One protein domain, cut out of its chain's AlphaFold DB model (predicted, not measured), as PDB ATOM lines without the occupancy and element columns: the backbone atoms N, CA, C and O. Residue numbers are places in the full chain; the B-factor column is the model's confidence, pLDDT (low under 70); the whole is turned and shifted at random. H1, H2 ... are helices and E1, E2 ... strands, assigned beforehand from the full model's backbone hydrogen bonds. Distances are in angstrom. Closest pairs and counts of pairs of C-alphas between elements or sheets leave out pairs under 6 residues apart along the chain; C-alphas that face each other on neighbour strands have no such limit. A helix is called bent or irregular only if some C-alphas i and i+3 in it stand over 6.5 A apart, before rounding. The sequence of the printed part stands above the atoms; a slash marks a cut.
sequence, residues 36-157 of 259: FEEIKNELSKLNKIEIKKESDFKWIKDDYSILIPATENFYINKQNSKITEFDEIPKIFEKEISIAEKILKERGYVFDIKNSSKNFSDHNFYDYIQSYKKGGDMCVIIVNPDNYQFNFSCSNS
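This is residues 36 to 157 of the 259 residues of an uncharacterized protein of Candidatus Campbellbacteria bacterium RIFCSPHIGHO2_12_FULL_35_10 (UniProt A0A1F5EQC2). What is the main picture? A four-stranded sheet, E3 E6 E5 E4, has helices H1, H2 and H3 over one face, while hairpin E1 and E2 crosses part of the other at 77 degrees. What builds it? The 122 printed residues hold three named helices and six named strands, ordered H1 E1 E2 E3 H2 H3 E4 E5 E6; the class is mixed and both sheets are antiparallel. How large is it? It is compact, with a radius of gyration of the C-alphas of 13.7 A, spanning 40 by 33 by 26 A.

How is the larger sheet paired? E3, residues 72 to 77, E6, 149 to 155, E5, 137 to 144, and E4, 128 to 134, are neighbours in that order, with N 74 and O 152 at 3.0 A, N 151 and O 142 at 2.8 A, and N 139 and O 132 at 2.9 A, within hydrogen-bond range. E4 E5 E6 form a meander, each strand the antiparallel neighbour of the one before. What is on its faces? H1, 36 to 44, H2, 86 to 92, and H3, 94 to 106, are on the same face, making two layers, helices on one face of a sheet. H1 and H3 touch, closest at C-alphas Ile 39 and Ala 100, 5.7 A. The sheet of E1, 56 to 61, and E2, 64 to 69, with N 59 and O 66 at 2.9 A, makes a sandwich with it, two sheets face to face. Are the helices even? Each O i to N i+4 pair is within range in H1 and H3; irregular H2, with C-alphas 87 and 90 7.0 A apart, has 0 of 3, but 3 of 4 O i to N i+3 pairs.

Where are the anchors? H1 begins at C-alpha 36 (148.174, 200.496, 205.975), and E6 ends at C-alpha 155 (155.248, 203.126, 199.302). Which elements are long? E5 measures 22.2 A, E4 20.6 A and H3 18.1 A.

Which links are long? H1 to E1 and H3 to E4 are long, and the printed part has no cut. Where is confidence low? Residues 80 to 84 are under 70.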
ATOM      1  N   PHE A  36     149.187 199.700 206.656       96.00
ATOM      2  CA  PHE A  36     148.174 200.496 205.975       96.00
ATOM      3  C   PHE A  36     146.757 199.984 206.227       96.00
ATOM      4  O   PHE A  36     145.889 200.761 206.627       96.00
ATOM      5  N   GLU A  37     146.520 198.685 206.037       95.75
ATOM      6  CA  GLU A  37     145.210 198.076 206.271       95.75
ATOM      7  C   GLU A  37     144.776 198.200 207.731       95.75
ATOM      8  O   GLU A  37     143.621 198.524 208.001       95.75
ATOM      9  N   GLU A  38     145.692 197.994 208.679       96.31
ATOM     10  CA  GLU A  38     145.403 198.135 210.107       96.31
ATOM     11  C   GLU A  38     145.025 199.576 210.473       96.31
ATOM     12  O   GLU A  38     143.976 199.799 211.081       96.31
ATOM     13  N   ILE A  39     145.811 200.566 210.037       97.38
ATOM     14  CA  ILE A  39     145.525 201.986 210.288       97.38
ATOM     15  C   ILE A  39     144.198 202.383 209.644       97.38
ATOM     16  O   ILE A  39     143.354 203.005 210.291       97.38
ATOM     17  N   LYS A  40     143.971 201.998 208.384       97.00
ATOM     18  CA  LYS A  40     142.714 202.258 207.679       97.00
ATOM     19  C   LYS A  40     141.527 201.658 208.434       97.00
ATOM     20  O   LYS A  40     140.523 202.340 208.631       97.00
ATOM     21  N   ASN A  41     141.638 200.405 208.876       95.94
ATOM     22  CA  ASN A  41     140.582 199.724 209.618       95.94
ATOM     23  C   ASN A  41     140.286 200.432 210.944       95.94
ATOM     24  O   ASN A  41     139.118 200.685 211.237       95.94
ATOM     25  N   GLU A  42     141.301 200.816 211.717       96.69
ATOM     26  CA  GLU A  42     141.097 201.546 212.974       96.69
ATOM     27  C   GLU A  42     140.475 202.930 212.759       96.69
ATOM     28  O   GLU A  42     139.506 203.288 213.433       96.69
ATOM     29  N   LEU A  43     140.959 203.698 211.781       96.50
ATOM     30  CA  LEU A  43     140.436 205.037 211.510       96.50
ATOM     31  C   LEU A  43     139.029 205.018 210.901       96.50
ATOM     32  O   LEU A  43     138.255 205.948 211.143       96.50
ATOM     33  N   SER A  44     138.655 203.953 210.185       95.44
ATOM     34  CA  SER A  44     137.311 203.797 209.608       95.44
ATOM     35  C   SER A  44     136.209 203.705 210.668       95.44
ATOM     36  O   SER A  44     135.054 204.021 210.393       95.44
ATOM     37  N   LYS A  45     136.564 203.329 211.905       95.25
ATOM     38  CA  LYS A  45     135.639 203.292 213.051       95.25
ATOM     39  C   LYS A  45     135.263 204.690 213.542       95.25
ATOM     40  O   LYS A  45     134.279 204.845 214.259       95.25
ATOM     41  N   LEU A  46     136.080 205.688 213.213       91.94
ATOM     42  CA  LEU A  46     135.961 207.061 213.698       91.94
ATOM     43  C   LEU A  46     135.501 208.020 212.606       91.94
ATOM     44  O   LEU A  46     134.797 208.984 212.894       91.94
ATOM     45  N   ASN A  47     135.922 207.770 211.369       92.94
ATOM     46  CA  ASN A  47     135.761 208.696 210.265       92.94
ATOM     47  C   ASN A  47     135.334 207.969 208.994       92.94
ATOM     48  O   ASN A  47     135.685 206.813 208.758       92.94
ATOM     49  N   LYS A  48     134.657 208.704 208.111       91.50
ATOM     50  CA  LYS A  48     134.508 208.285 206.720       91.50
ATOM     51  C   LYS A  48     135.867 208.416 206.028       91.50
ATOM     52  O   LYS A  48     136.426 209.508 205.969       91.50
ATOM     53  N   ILE A  49     136.371 207.303 205.509       90.25
ATOM     54  CA  ILE A  49     137.624 207.246 204.755       90.25
ATOM     55  C   ILE A  49     137.321 207.228 203.262       90.25
ATOM     56  O   ILE A  49     136.435 206.500 202.809       90.25
ATOM     57  N   GLU A  50     138.098 207.982 202.495       90.31
ATOM     58  CA  GLU A  50     138.045 207.986 201.039       90.31
ATOM     59  C   GLU A  50     139.386 207.503 200.473       90.31
ATOM     60  O   GLU A  50     140.460 207.869 200.951       90.31
ATOM     61  N   ILE A  51     139.328 206.615 199.479       86.88
ATOM     62  CA  ILE A  51     140.521 206.058 198.834       86.88
ATOM     63  C   ILE A  51     140.842 206.935 197.628       86.88
ATOM     64  O   ILE A  51     140.031 207.039 196.706       86.88
ATOM     65  N   LYS A  52     142.032 207.535 197.607       78.69
ATOM     66  CA  LYS A  52     142.525 208.257 196.430       78.69
ATOM     67  C   LYS A  52     143.242 207.267 195.521       78.69
ATOM     68  O   LYS A  52     144.051 206.482 195.999       78.69
ATOM     69  N   LYS A  53     142.975 207.299 194.216       72.25
ATOM     70  CA  LYS A  53     143.662 206.399 193.272       72.25
ATOM     71  C   LYS A  53     145.112 206.799 193.012       72.25
ATOM     72  O   LYS A  53     145.934 205.929 192.771       72.25
ATOM     73  N   GLU A  54     145.416 208.091 193.087       81.62
ATOM     74  CA  GLU A  54     146.738 208.622 192.767       81.62
ATOM     75  C   GLU A  54     147.145 209.647 193.822       81.62
ATOM     76  O   GLU A  54     146.449 210.639 194.061       81.62
ATOM     77  N   SER A  55     148.265 209.384 194.484       90.12
ATOM     78  CA  SER A  55     148.890 210.309 195.417       90.12
ATOM     79  C   SER A  55     150.391 210.126 195.333       90.12
ATOM     80  O   SER A  55     150.872 208.996 195.366       90.12
ATOM     81  N   ASP A  56     151.111 211.235 195.259       93.50
ATOM     82  CA  ASP A  56     152.560 211.253 195.353       93.50
ATOM     83  C   ASP A  56     152.943 211.952 196.660       93.50
ATOM     84  O   ASP A  56     152.259 212.878 197.104       93.50
ATOM     85  N   PHE A  57     154.048 211.543 197.272       93.81
ATOM     86  CA  PHE A  57     154.640 212.247 198.403       93.81
ATOM     87  C   PHE A  57     156.134 212.452 198.188       93.81
ATOM     88  O   PHE A  57     156.795 211.717 197.457       93.81
ATOM     89  N   LYS A  58     156.672 213.493 198.815       94.62
ATOM     90  CA  LYS A  58     158.088 213.837 198.717       94.62
ATOM     91  C   LYS A  58     158.902 213.064 199.753       94.62
ATOM     92  O   LYS A  58     158.492 212.975 200.906       94.62
ATOM     93  N   TRP A  59     160.088 212.610 199.365       96.19
ATOM     94  CA  TRP A  59     161.082 212.027 200.263       96.19
ATOM     95  C   TRP A  59     162.483 212.541 199.938       96.19
ATOM     96  O   TRP A  59     162.896 212.557 198.783       96.19
ATOM     97  N   ILE A  60     163.235 212.942 200.951       95.62
ATOM     98  CA  ILE A  60     164.598 213.447 200.852       95.62
ATOM     99  C   ILE A  60     165.585 212.285 200.991       95.62
ATOM    100  O   ILE A  60     165.645 211.615 202.028       95.62
ATOM    101  N   LYS A  61     166.404 212.079 199.958       95.94
ATOM    102  CA  LYS A  61     167.509 211.110 199.919       95.94
ATOM    103  C   LYS A  61     168.726 211.769 199.271       95.94
ATOM    104  O   LYS A  61     168.598 212.378 198.217       95.94
ATOM    105  N   ASP A  62     169.882 211.696 199.930       96.31
ATOM    106  CA  ASP A  62     171.149 212.287 199.453       96.31
ATOM    107  C   ASP A  62     171.046 213.776 199.061       96.31
ATOM    108  O   ASP A  62     171.686 214.253 198.127       96.31
ATOM    109  N   ASP A  63     170.213 214.505 199.811       95.50
ATOM    110  CA  ASP A  63     169.884 215.931 199.651       95.50
ATOM    111  C   ASP A  63     169.103 216.277 198.378       95.50
ATOM    112  O   ASP A  63     168.956 217.446 198.023       95.50
ATOM    113  N   TYR A  64     168.525 215.267 197.733       96.88
ATOM    114  CA  TYR A  64     167.535 215.426 196.681       96.88
ATOM    115  C   TYR A  64     166.129 215.143 197.200       96.88
ATOM    116  O   TYR A  64     165.920 214.196 197.958       96.88
ATOM    117  N   SER A  65     165.162 215.935 196.743       96.25
ATOM    118  CA  SER A  65     163.739 215.716 196.995       96.25
ATOM    119  C   SER A  65     163.145 214.847 195.884       96.25
ATOM    120  O   SER A  65     162.963 215.293 194.756       96.25
ATOM    121  N   ILE A  66     162.836 213.596 196.211       97.00
ATOM    122  CA  ILE A  66     162.300 212.588 195.293       97.00
ATOM    123  C   ILE A  66     160.783 212.558 195.406       97.00
ATOM    124  O   ILE A  66     160.247 212.509 196.513       97.00
ATOM    125  N   LEU A  67     160.085 212.556 194.271       96.50
ATOM    126  CA  LEU A  67     158.641 212.344 194.248       96.50
ATOM    127  C   LEU A  67     158.342 210.840 194.193       96.50
ATOM    128  O   LEU A  67     158.788 210.150 193.275       96.50
ATOM    129  N   ILE A  68     157.612 210.321 195.176       96.12
ATOM    130  CA  ILE A  68     157.315 208.895 195.325       96.12
ATOM    131  C   ILE A  68     155.810 208.672 195.174       96.12
ATOM    132  O   ILE A  68     155.049 209.218 195.973       96.12
ATOM    133  N   PRO A  69     155.361 207.840 194.218       95.62
ATOM    134  CA  PRO A  69     153.969 207.440 194.150       95.62
ATOM    135  C   PRO A  69     153.631 206.512 195.315       95.62
ATOM    136  O   PRO A  69     154.349 205.546 195.614       95.62
ATOM    137  N   ALA A  70     152.516 206.800 195.971       96.12
ATOM    138  CA  ALA A  70     151.951 205.940 196.989       96.12
ATOM    139  C   ALA A  70     151.399 204.665 196.339       96.12
ATOM    140  O   ALA A  70     150.607 204.730 195.399       96.12
ATOM    141  N   THR A  71     151.790 203.503 196.856       94.69
ATOM    142  CA  THR A  71     151.181 202.216 196.483       94.69
ATOM    143  C   THR A  71     149.848 202.020 197.191       94.69
ATOM    144  O   THR A  71     148.938 201.386 196.664       94.69
ATOM    145  N   GLU A  72     149.724 202.599 198.383       94.50
ATOM    146  CA  GLU A  72     148.520 202.593 199.196       94.50
ATOM    147  C   GLU A  72     148.310 204.005 199.737       94.50
ATOM    148  O   GLU A  72     149.230 204.591 200.309       94.50
ATOM    149  N   ASN A  73     147.114 204.572 199.571       96.31
ATOM    150  CA  ASN A  73     146.756 205.783 200.299       96.31
ATOM    151  C   ASN A  73     145.258 205.873 200.597       96.31
ATOM    152  O   ASN A  73     144.415 205.320 199.883       96.31
ATOM    153  N   PHE A  74     144.939 206.620 201.643       96.38
ATOM    154  CA  PHE A  74     143.595 207.110 201.895       96.38
ATOM    155  C   PHE A  74     143.651 208.510 202.498       96.38
ATOM    156  O   PHE A  74     144.686 208.939 203.016       96.38
ATOM    157  N   TYR A  75     142.508 209.186 202.491       95.56
ATOM    158  CA  TYR A  75     142.349 210.454 203.181       95.56
ATOM    159  C   TYR A  75     141.063 210.536 203.999       95.56
ATOM    160  O   TYR A  75     140.105 209.782 203.805       95.56
ATOM    161  N   ILE A  76     141.078 211.476 204.939       94.56
ATOM    162  CA  ILE A  76     139.962 211.871 205.792       94.56
ATOM    163  C   ILE A  76     139.834 213.386 205.675       94.56
ATOM    164  O   ILE A  76     140.770 214.119 205.991       94.56
ATOM    165  N   ASN A  77     138.661 213.852 205.257       92.50
ATOM    166  CA  ASN A  77     138.333 215.273 205.239       92.50
ATOM    167  C   ASN A  77     137.542 215.622 206.498       92.50
ATOM    168  O   ASN A  77     136.560 214.947 206.818       92.50
ATOM    169  N   LYS A  78     137.919 216.704 207.179       88.38
ATOM    170  CA  LYS A  78     137.114 217.285 208.257       88.38
ATOM    171  C   LYS A  78     136.771 218.717 207.880       88.38
ATOM    172  O   LYS A  78     137.655 219.543 207.725       88.38
ATOM    173  N   GLN A  79     135.487 219.029 207.741       78.38
ATOM    174  CA  GLN A  79     135.075 220.423 207.589       78.38
ATOM    175  C   GLN A  79     135.182 221.109 208.951       78.38
ATOM    176  O   GLN A  79     134.552 220.661 209.910       78.38
ATOM    177  N   ASN A  80     135.960 222.187 209.054       67.81
ATOM    178  CA  ASN A  80     135.959 223.017 210.252       67.81
ATOM    179  C   ASN A  80     135.883 224.500 209.886       67.81
ATOM    180  O   ASN A  80     136.796 225.051 209.285       67.81
ATOM    181  N   SER A  81     134.779 225.145 210.264       58.91
ATOM    182  CA  SER A  81     134.514 226.562 209.998       58.91
ATOM    183  C   SER A  81     135.062 227.510 211.070       58.91
ATOM    184  O   SER A  81     134.839 228.713 210.976       58.91
ATOM    185  N   LYS A  82     135.730 226.992 212.112       66.62
ATOM    186  CA  LYS A  82     136.114 227.780 213.297       66.62
ATOM    187  C   LYS A  82     137.612 227.964 213.508       66.62
ATOM    188  O   LYS A  82     137.982 228.679 214.432       66.62
ATOM    189  N   ILE A  83     138.463 227.330 212.707       67.94
ATOM    190  CA  ILE A  83     139.912 227.487 212.855       67.94
ATOM    191  C   ILE A  83     140.370 228.647 211.990       67.94
ATOM    192  O   ILE A  83     140.175 228.653 210.780       67.94
ATOM    193  N   THR A  84     140.954 229.638 212.650       65.50
ATOM    194  CA  THR A  84     141.533 230.822 212.013       65.50
ATOM    195  C   THR A  84     143.052 230.729 211.901       65.50
ATOM    196  O   THR A  84     143.639 231.436 211.089       65.50
ATOM    197  N   GLU A  85     143.688 229.862 212.695       77.81
ATOM    198  CA  GLU A  85     145.143 229.732 212.772       77.81
ATOM    199  C   GLU A  85     145.636 228.432 212.130       77.81
ATOM    200  O   GLU A  85     145.207 227.329 212.468       77.81
ATOM    201  N   PHE A  86     146.580 228.575 211.202       76.62
ATOM    202  CA  PHE A  86     147.105 227.486 210.384       76.62
ATOM    203  C   PHE A  86     147.794 226.400 211.222       76.62
ATOM    204  O   PHE A  86     147.538 225.212 211.037       76.62
ATOM    205  N   ASP A  87     148.582 226.809 212.222       78.81
ATOM    206  CA  ASP A  87     149.323 225.917 213.126       78.81
ATOM    207  C   ASP A  87     148.425 225.057 214.031       78.81
ATOM    208  O   ASP A  87     148.884 224.075 214.619       78.81
ATOM    209  N   GLU A  88     147.130 225.363 214.128       83.62
ATOM    210  CA  GLU A  88     146.184 224.567 214.913       83.62
ATOM    211  C   GLU A  88     145.553 223.416 214.129       83.62
ATOM    212  O   GLU A  88     144.947 222.523 214.724       83.62
ATOM    213  N   ILE A  89     145.721 223.381 212.807       85.31
ATOM    214  CA  ILE A  89     145.083 222.376 211.951       85.31
ATOM    215  C   ILE A  89     145.474 220.925 212.316       85.31
ATOM    216  O   ILE A  89     144.580 220.074 212.360       85.31
ATOM    217  N   PRO A  90     146.733 220.594 212.673       86.75
ATOM    218  CA  PRO A  90     147.104 219.250 213.106       86.75
ATOM    219  C   PRO A  90     146.354 218.807 214.365       86.75
ATOM    220  O   PRO A  90     146.082 217.618 214.512       86.75
ATOM    221  N   LYS A  91     145.938 219.740 215.238       88.56
ATOM    222  CA  LYS A  91     145.167 219.426 216.456       88.56
ATOM    223  C   LYS A  91     143.789 218.837 216.125       88.56
ATOM    224  O   LYS A  91     143.280 218.006 216.869       88.56
ATOM    225  N   ILE A  92     143.200 219.187 214.977       90.25
ATOM    226  CA  ILE A  92     141.935 218.588 214.497       90.25
ATOM    227  C   ILE A  92     142.101 217.084 214.236       90.25
ATOM    228  O   ILE A  92     141.152 216.302 214.371       90.25
ATOM    229  N   PHE A  93     143.307 216.690 213.832       92.81
ATOM    230  CA  PHE A  93     143.661 215.329 213.457       92.81
ATOM    231  C   PHE A  93     144.496 214.614 214.519       92.81
ATOM    232  O   PHE A  93     145.036 213.546 214.249       92.81
ATOM    233  N   GLU A  94     144.605 215.164 215.733       92.81
ATOM    234  CA  GLU A  94     145.471 214.627 216.789       92.81
ATOM    235  C   GLU A  94     145.170 213.150 217.085       92.81
ATOM    236  O   GLU A  94     146.082 212.336 217.238       92.81
ATOM    237  N   LYS A  95     143.884 212.777 217.091       95.56
ATOM    238  CA  LYS A  95     143.459 211.392 217.307       95.56
ATOM    239  C   LYS A  95     143.881 210.477 216.155       95.56
ATOM    240  O   LYS A  95     144.380 209.383 216.408       95.56
ATOM    241  N   GLU A  96     143.684 210.905 214.910       96.69
ATOM    242  CA  GLU A  96     144.059 210.147 213.712       96.69
ATOM    243  C   GLU A  96     145.576 209.970 213.612       96.69
ATOM    244  O   GLU A  96     146.051 208.857 213.380       96.69
ATOM    245  N   ILE A  97     146.325 211.051 213.854       96.44
ATOM    246  CA  ILE A  97     147.787 211.054 213.921       96.44
ATOM    247  C   ILE A  97     148.237 210.049 214.982       96.44
ATOM    248  O   ILE A  97     148.951 209.108 214.655       96.44
ATOM    249  N   SER A  98     147.755 210.174 216.223       97.31
ATOM    250  CA  SER A  98     148.158 209.310 217.339       97.31
ATOM    251  C   SER A  98     147.910 207.818 217.074       97.31
ATOM    252  O   SER A  98     148.775 206.986 217.355       97.31
ATOM    253  N   ILE A  99     146.767 207.463 216.471       98.12
ATOM    254  CA  ILE A  99     146.460 206.076 216.084       98.12
ATOM    255  C   ILE A  99     147.458 205.567 215.038       98.12
ATOM    256  O   ILE A  99     148.029 204.489 215.216       98.12
ATOM    257  N   ALA A 100     147.691 206.338 213.971       97.94
ATOM    258  CA  ALA A 100     148.619 205.952 212.913       97.94
ATOM    259  C   ALA A 100     150.056 205.820 213.442       97.94
ATOM    260  O   ALA A 100     150.715 204.809 213.192       97.94
ATOM    261  N   GLU A 101     150.523 206.787 214.237       98.00
ATOM    262  CA  GLU A 101     151.845 206.742 214.862       98.00
ATOM    263  C   GLU A 101     152.031 205.494 215.728       98.00
ATOM    264  O   GLU A 101     153.080 204.850 215.676       98.00
ATOM    265  N   LYS A 102     151.031 205.175 216.561       98.12
ATOM    266  CA  LYS A 102     151.083 204.032 217.471       98.12
ATOM    267  C   LYS A 102     151.242 202.732 216.687       98.12
ATOM    268  O   LYS A 102     152.182 201.989 216.959       98.12
ATOM    269  N   ILE A 103     150.384 202.503 215.692       98.19
ATOM    270  CA  ILE A 103     150.418 201.283 214.876       98.19
ATOM    271  C   ILE A 103     151.753 201.175 214.132       98.19
ATOM    272  O   ILE A 103     152.377 200.116 214.140       98.19
ATOM    273  N   LEU A 104     152.253 202.266 213.543       98.19
ATOM    274  CA  LEU A 104     153.553 202.265 212.862       98.19
ATOM    275  C   LEU A 104     154.694 201.876 213.807       98.19
ATOM    276  O   LEU A 104     155.501 201.006 213.468       98.19
ATOM    277  N   LYS A 105     154.744 202.465 215.006       97.62
ATOM    278  CA  LYS A 105     155.763 202.148 216.018       97.62
ATOM    279  C   LYS A 105     155.659 200.695 216.488       97.62
ATOM    280  O   LYS A 105     156.674 200.005 216.537       97.62
ATOM    281  N   GLU A 106     154.454 200.198 216.765       97.38
ATOM    282  CA  GLU A 106     154.207 198.800 217.161       97.38
ATOM    283  C   GLU A 106     154.586 197.806 216.052       97.38
ATOM    284  O   GLU A 106     155.104 196.723 216.325       97.38
ATOM    285  N   ARG A 107     154.423 198.199 214.784       96.19
ATOM    286  CA  ARG A 107     154.868 197.433 213.611       96.19
ATOM    287  C   ARG A 107     156.364 197.583 213.313       96.19
ATOM    288  O   ARG A 107     156.849 196.962 212.362       96.19
ATOM    289  N   GLY A 108     157.109 198.344 214.114       97.31
ATOM    290  CA  GLY A 108     158.562 198.497 214.013       97.31
ATOM    291  C   GLY A 108     159.032 199.507 212.967       97.31
ATOM    292  O   GLY A 108     160.178 199.427 212.528       97.31
ATOM    293  N   TYR A 109     158.170 200.429 212.535       98.19
ATOM    294  CA  TYR A 109     158.612 201.585 211.763       98.19
ATOM    295  C   TYR A 109     159.312 202.601 212.667       98.19
ATOM    296  O   TYR A 109     158.912 202.833 213.810       98.19
ATOM    297  N   VAL A 110     160.338 203.249 212.125       98.12
ATOM    298  CA  VAL A 110     161.125 204.280 212.805       98.12
ATOM    299  C   VAL A 110     160.764 205.645 212.234       98.12
ATOM    300  O   VAL A 110     160.668 205.796 211.018       98.12
ATOM    301  N   PHE A 111     160.562 206.633 213.107       97.88
ATOM    302  CA  PHE A 111     160.304 208.019 212.712       97.88
ATOM    303  C   PHE A 111     161.521 208.616 211.994       97.88
ATOM    304  O   PHE A 111     162.632 208.590 212.527       97.88
ATOM    305  N   ASP A 112     161.312 209.164 210.799       96.88
ATOM    306  CA  ASP A 112     162.352 209.789 209.986       96.88
ATOM    307  C   ASP A 112     162.310 211.310 210.158       96.88
ATOM    308  O   ASP A 112     161.500 212.008 209.545       96.88
ATOM    309  N   ILE A 113     163.216 211.825 210.992       93.75
ATOM    310  CA  ILE A 113     163.323 213.256 211.300       93.75
ATOM    311  C   ILE A 113     163.655 214.076 210.045       93.75
ATOM    312  O   ILE A 113     163.147 215.182 209.906       93.75
ATOM    313  N   LYS A 114     164.467 213.549 209.115       92.88
ATOM    314  CA  LYS A 114     164.863 214.279 207.895       92.88
ATOM    315  C   LYS A 114     163.671 214.490 206.959       92.88
ATOM    316  O   LYS A 114     163.649 215.451 206.197       92.88
ATOM    317  N   ASN A 115     162.695 213.590 207.024       94.69
ATOM    318  CA  ASN A 115     161.519 213.574 206.163       94.69
ATOM    319  C   ASN A 115     160.237 214.036 206.858       94.69
ATOM    320  O   ASN A 115     159.147 213.807 206.337       94.69
ATOM    321  N   SER A 116     160.347 214.664 208.027       94.69
ATOM    322  CA  SER A 116     159.196 215.075 208.828       94.69
ATOM    323  C   SER A 116     159.265 216.550 209.198       94.69
ATOM    324  O   SER A 116     160.335 217.065 209.501       94.69
ATOM    325  N   SER A 117     158.100 217.189 209.284       91.25
ATOM    326  CA  SER A 117     157.913 218.496 209.905       91.25
ATOM    327  C   SER A 117     156.672 218.496 210.789       91.25
ATOM    328  O   SER A 117     155.612 217.995 210.416       91.25
ATOM    329  N   LYS A 118     156.800 219.096 211.975       83.12
ATOM    330  CA  LYS A 118     155.696 219.261 212.931       83.12
ATOM    331  C   LYS A 118     155.067 220.654 212.901       83.12
ATOM    332  O   LYS A 118     154.148 220.895 213.678       83.12
ATOM    333  N   ASN A 119     155.557 221.565 212.065       79.56
ATOM    334  CA  ASN A 119     155.027 222.921 211.939       79.56
ATOM    335  C   ASN A 119     154.936 223.328 210.461       79.56
ATOM    336  O   ASN A 119     155.646 222.789 209.615       79.56
ATOM    337  N   PHE A 120     154.061 224.281 210.149       74.06
ATOM    338  CA  PHE A 120     153.905 224.774 208.774       74.06
ATOM    339  C   PHE A 120     154.905 225.889 208.427       74.06
ATOM    340  O   PHE A 120     154.888 226.430 207.323       74.06
ATOM    341  N   SER A 121     155.768 226.262 209.377       74.88
ATOM    342  CA  SER A 121     156.840 227.238 209.181       74.88
ATOM    343  C   SER A 121     158.141 226.617 208.666       74.88
ATOM    344  O   SER A 121     159.049 227.356 208.283       74.88
ATOM    345  N   ASP A 122     158.245 225.287 208.610       77.38
ATOM    346  CA  ASP A 122     159.386 224.605 208.006       77.38
ATOM    347  C   ASP A 122     159.436 224.878 206.496       77.38
ATOM    348  O   ASP A 122     158.629 224.389 205.710       77.38
ATOM    349  N   HIS A 123     160.438 225.635 206.054       72.00
ATOM    350  CA  HIS A 123     160.634 225.936 204.636       72.00
ATOM    351  C   HIS A 123     160.869 224.688 203.770       72.00
ATOM    352  O   HIS A 123     160.694 224.738 202.548       72.00
ATOM    353  N   ASN A 124     161.240 223.557 204.378       72.25
ATOM    354  CA  ASN A 124     161.331 222.289 203.676       72.25
ATOM    355  C   ASN A 124     159.960 221.650 203.462       72.25
ATOM    356  O   ASN A 124     159.766 220.990 202.445       72.25
ATOM    357  N   PHE A 125     158.994 221.837 204.353       78.44
ATOM    358  CA  PHE A 125     157.706 221.153 204.298       78.44
ATOM    359  C   PHE A 125     156.580 222.139 204.559       78.44
ATOM    360  O   PHE A 125     156.420 222.638 205.664       78.44
ATOM    361  N   TYR A 126     155.779 222.389 203.523       76.25
ATOM    362  CA  TYR A 126     154.628 223.266 203.676       76.25
ATOM    363  C   TYR A 126     153.577 222.675 204.607       76.25
ATOM    364  O   TYR A 126     152.984 223.408 205.381       76.25
ATOM    365  N   ASP A 127     153.351 221.367 204.499       81.00
ATOM    366  CA  ASP A 127     152.371 220.630 205.282       81.00
ATOM    367  C   ASP A 127     152.994 220.104 206.581       81.00
ATOM    368  O   ASP A 127     154.200 219.851 206.668       81.00
ATOM    369  N   TYR A 128     152.142 219.817 207.562       90.06
ATOM    370  CA  TYR A 128     152.514 218.952 208.674       90.06
ATOM    371  C   TYR A 128     152.713 217.533 208.142       90.06
ATOM    372  O   TYR A 128     151.782 216.935 207.593       90.06
ATOM    373  N   ILE A 129     153.920 216.991 208.303       94.06
ATOM    374  CA  ILE A 129     154.311 215.698 207.745       94.06
ATOM    375  C   ILE A 129     155.037 214.880 208.805       94.06
ATOM    376  O   ILE A 129     156.042 215.311 209.364       94.06
ATOM    377  N   GLN A 130     154.572 213.658 209.045       96.88
ATOM    378  CA  GLN A 130     155.312 212.669 209.819       96.88
ATOM    379  C   GLN A 130     155.629 211.454 208.965       96.88
ATOM    380  O   GLN A 130     154.731 210.737 208.524       96.88
ATOM    381  N   SER A 131     156.918 211.219 208.769       97.56
ATOM    382  CA  SER A 131     157.448 210.151 207.937       97.56
ATOM    383  C   SER A 131     158.019 209.026 208.785       97.56
ATOM    384  O   SER A 131     158.662 209.244 209.812       97.56
ATOM    385  N   TYR A 132     157.800 207.803 208.324       98.31
ATOM    386  CA  TYR A 132     158.177 206.577 209.005       98.31
ATOM    387  C   TYR A 132     158.783 205.596 208.012       98.31
ATOM    388  O   TYR A 132     158.275 205.454 206.901       98.31
ATOM    389  N   LYS A 133     159.836 204.882 208.413       97.56
ATOM    390  CA  LYS A 133     160.534 203.916 207.556       97.56
ATOM    391  C   LYS A 133     160.749 202.576 208.255       97.56
ATOM    392  O   LYS A 133     161.095 202.535 209.435       97.56
ATOM    393  N   LYS A 134     160.590 201.482 207.510       96.75
ATOM    394  CA  LYS A 134     160.933 200.118 207.926       96.75
ATOM    395  C   LYS A 134     161.504 199.349 206.737       96.75
ATOM    396  O   LYS A 134     160.774 198.926 205.848       96.75
ATOM    397  N   GLY A 135     162.821 199.147 206.716       94.12
ATOM    398  CA  GLY A 135     163.477 198.553 205.548       94.12
ATOM    399  C   GLY A 135     163.253 199.415 204.298       94.12
ATOM    400  O   GLY A 135     163.598 200.597 204.308       94.12
ATOM    401  N   GLY A 136     162.684 198.825 203.242       93.69
ATOM    402  CA  GLY A 136     162.307 199.531 202.010       93.69
ATOM    403  C   GLY A 136     160.959 200.260 202.077       93.69
ATOM    404  O   GLY A 136     160.716 201.143 201.258       93.69
ATOM    405  N   ASP A 137     160.115 199.936 203.059       96.38
ATOM    406  CA  ASP A 137     158.783 200.524 203.194       96.38
ATOM    407  C   ASP A 137     158.861 201.887 203.876       96.38
ATOM    408  O   ASP A 137     159.540 202.066 204.895       96.38
ATOM    409  N   MET A 138     158.111 202.844 203.344       97.12
ATOM    410  CA  MET A 138     157.942 204.175 203.905       97.12
ATOM    411  C   MET A 138     156.466 204.500 203.990       97.12
ATOM    412  O   MET A 138     155.715 204.216 203.059       97.12
ATOM    413  N   CYS A 139     156.071 205.148 205.074       98.00
ATOM    414  CA  CYS A 139     154.732 205.675 205.241       98.00
ATOM    415  C   CYS A 139     154.802 207.124 205.708       98.00
ATOM    416  O   CYS A 139     155.676 207.488 206.496       98.00
ATOM    417  N   VAL A 140     153.870 207.938 205.233       97.50
ATOM    418  CA  VAL A 140     153.754 209.352 205.573       97.50
ATOM    419  C   VAL A 140     152.344 209.652 206.059       97.50
ATOM    420  O   VAL A 140     151.351 209.221 205.467       97.50
ATOM    421  N   ILE A 141     152.273 210.404 207.147       97.12
ATOM    422  CA  ILE A 141     151.073 211.088 207.614       97.12
ATOM    423  C   ILE A 141     151.214 212.536 207.161       97.12
ATOM    424  O   ILE A 141     152.173 213.194 207.550       97.12
ATOM    425  N   ILE A 142     150.282 213.027 206.351       94.75
ATOM    426  CA  ILE A 142     150.283 214.405 205.852       94.75
ATOM    427  C   ILE A 142     148.978 215.060 206.281       94.75
ATOM    428  O   ILE A 142     147.903 214.575 205.932       94.75
ATOM    429  N   VAL A 143     149.057 216.171 207.004       92.69
ATOM    430  CA  VAL A 143     147.892 217.019 207.259       92.69
ATOM    431  C   VAL A 143     148.002 218.242 206.368       92.69
ATOM    432  O   VAL A 143     148.837 219.114 206.603       92.69
ATOM    433  N   ASN A 144     147.157 218.272 205.336       88.38
ATOM    434  CA  ASN A 144     147.063 219.391 204.420       88.38
ATOM    435  C   ASN A 144     146.154 220.472 205.030       88.38
ATOM    436  O   ASN A 144     144.967 220.221 205.285       88.38
ATOM    437  N   PRO A 145     146.699 221.668 205.245       83.38
ATOM    438  CA  PRO A 145     145.999 222.750 205.910       83.38
ATOM    439  C   PRO A 145     145.038 223.523 204.996       83.38
ATOM    440  O   PRO A 145     144.040 224.048 205.479       83.38
ATOM    441  N   ASP A 146     145.272 223.532 203.682       83.12
ATOM    442  CA  ASP A 146     144.425 224.251 202.722       83.12
ATOM    443  C   ASP A 146     143.022 223.617 202.619       83.12
ATOM    444  O   ASP A 146     142.024 224.318 202.464       83.12
ATOM    445  N   ASN A 147     142.932 222.286 202.743       84.31
ATOM    446  CA  ASN A 147     141.683 221.533 202.575       84.31
ATOM    447  C   ASN A 147     141.214 220.795 203.838       84.31
ATOM    448  O   ASN A 147     140.279 219.996 203.754       84.31
ATOM    449  N   TYR A 148     141.854 221.032 204.991       88.25
ATOM    450  CA  TYR A 148     141.580 220.321 206.248       88.25
ATOM    451  C   TYR A 148     141.520 218.801 206.040       88.25
ATOM    452  O   TYR A 148     140.514 218.141 206.325       88.25
ATOM    453  N   GLN A 149     142.601 218.254 205.484       91.56
ATOM    454  CA  GLN A 149     142.663 216.866 205.050       91.56
ATOM    455  C   GLN A 149     143.817 216.134 205.726       91.56
ATOM    456  O   GLN A 149     144.968 216.549 205.637       91.56
ATOM    457  N   PHE A 150     143.513 214.994 206.335       94.50
ATOM    458  CA  PHE A 150     144.506 214.008 206.747       94.50
ATOM    459  C   PHE A 150     144.701 213.004 205.619       94.50
ATOM    460  O   PHE A 150     143.731 212.418 205.147       94.50
ATOM    461  N   ASN A 151     145.943 212.776 205.216       96.00
ATOM    462  CA  ASN A 151     146.335 211.760 204.255       96.00
ATOM    463  C   ASN A 151     147.281 210.775 204.933       96.00
ATOM    464  O   ASN A 151     148.221 211.174 205.622       96.00
ATOM    465  N   PHE A 152     147.071 209.492 204.671       97.50
ATOM    466  CA  PHE A 152     148.021 208.452 205.018       97.50
ATOM    467  C   PHE A 152     148.421 207.717 203.750       97.50
ATOM    468  O   PHE A 152     147.558 207.213 203.033       97.50
ATOM    469  N   SER A 153     149.716 207.696 203.453       97.31
ATOM    470  CA  SER A 153     150.260 207.084 202.239       97.31
ATOM    471  C   SER A 153     151.442 206.193 202.578       97.31
ATOM    472  O   SER A 153     152.271 206.583 203.394       97.31
ATOM    473  N   CYS A 154     151.553 205.040 201.926       97.25
ATOM    474  CA  CYS A 154     152.728 204.181 202.000       97.25
ATOM    475  C   CYS A 154     153.268 203.868 200.599       97.25
ATOM    476  O   CYS A 154     152.536 203.899 199.608       97.25
ATOM    477  N   SER A 155     154.567 203.593 200.512       97.12
ATOM    478  CA  SER A 155     155.248 203.126 199.302       97.12
ATOM    479  C   SER A 155     156.505 202.352 199.677       97.12
ATOM    480  O   SER A 155     157.078 202.558 200.745       97.12
ATOM    481  N   ASN A 156     156.980 201.513 198.768       96.62
ATOM    482  CA  ASN A 156     158.242 200.784 198.886       96.62
ATOM    483  C   ASN A 156     159.184 201.050 197.698       96.62
ATOM    484  O   ASN A 156     160.127 200.303 197.452       96.62
ATOM    485  N   SER A 157     158.925 202.128 196.948       96.69
ATOM    486  CA  SER A 157     159.560 202.396 195.651       96.69
ATOM    487  C   SER A 157     160.673 203.453 195.677       96.69
ATOM    488  O   SER A 157     161.106 203.892 194.613       96.69
TER     489      SER A 157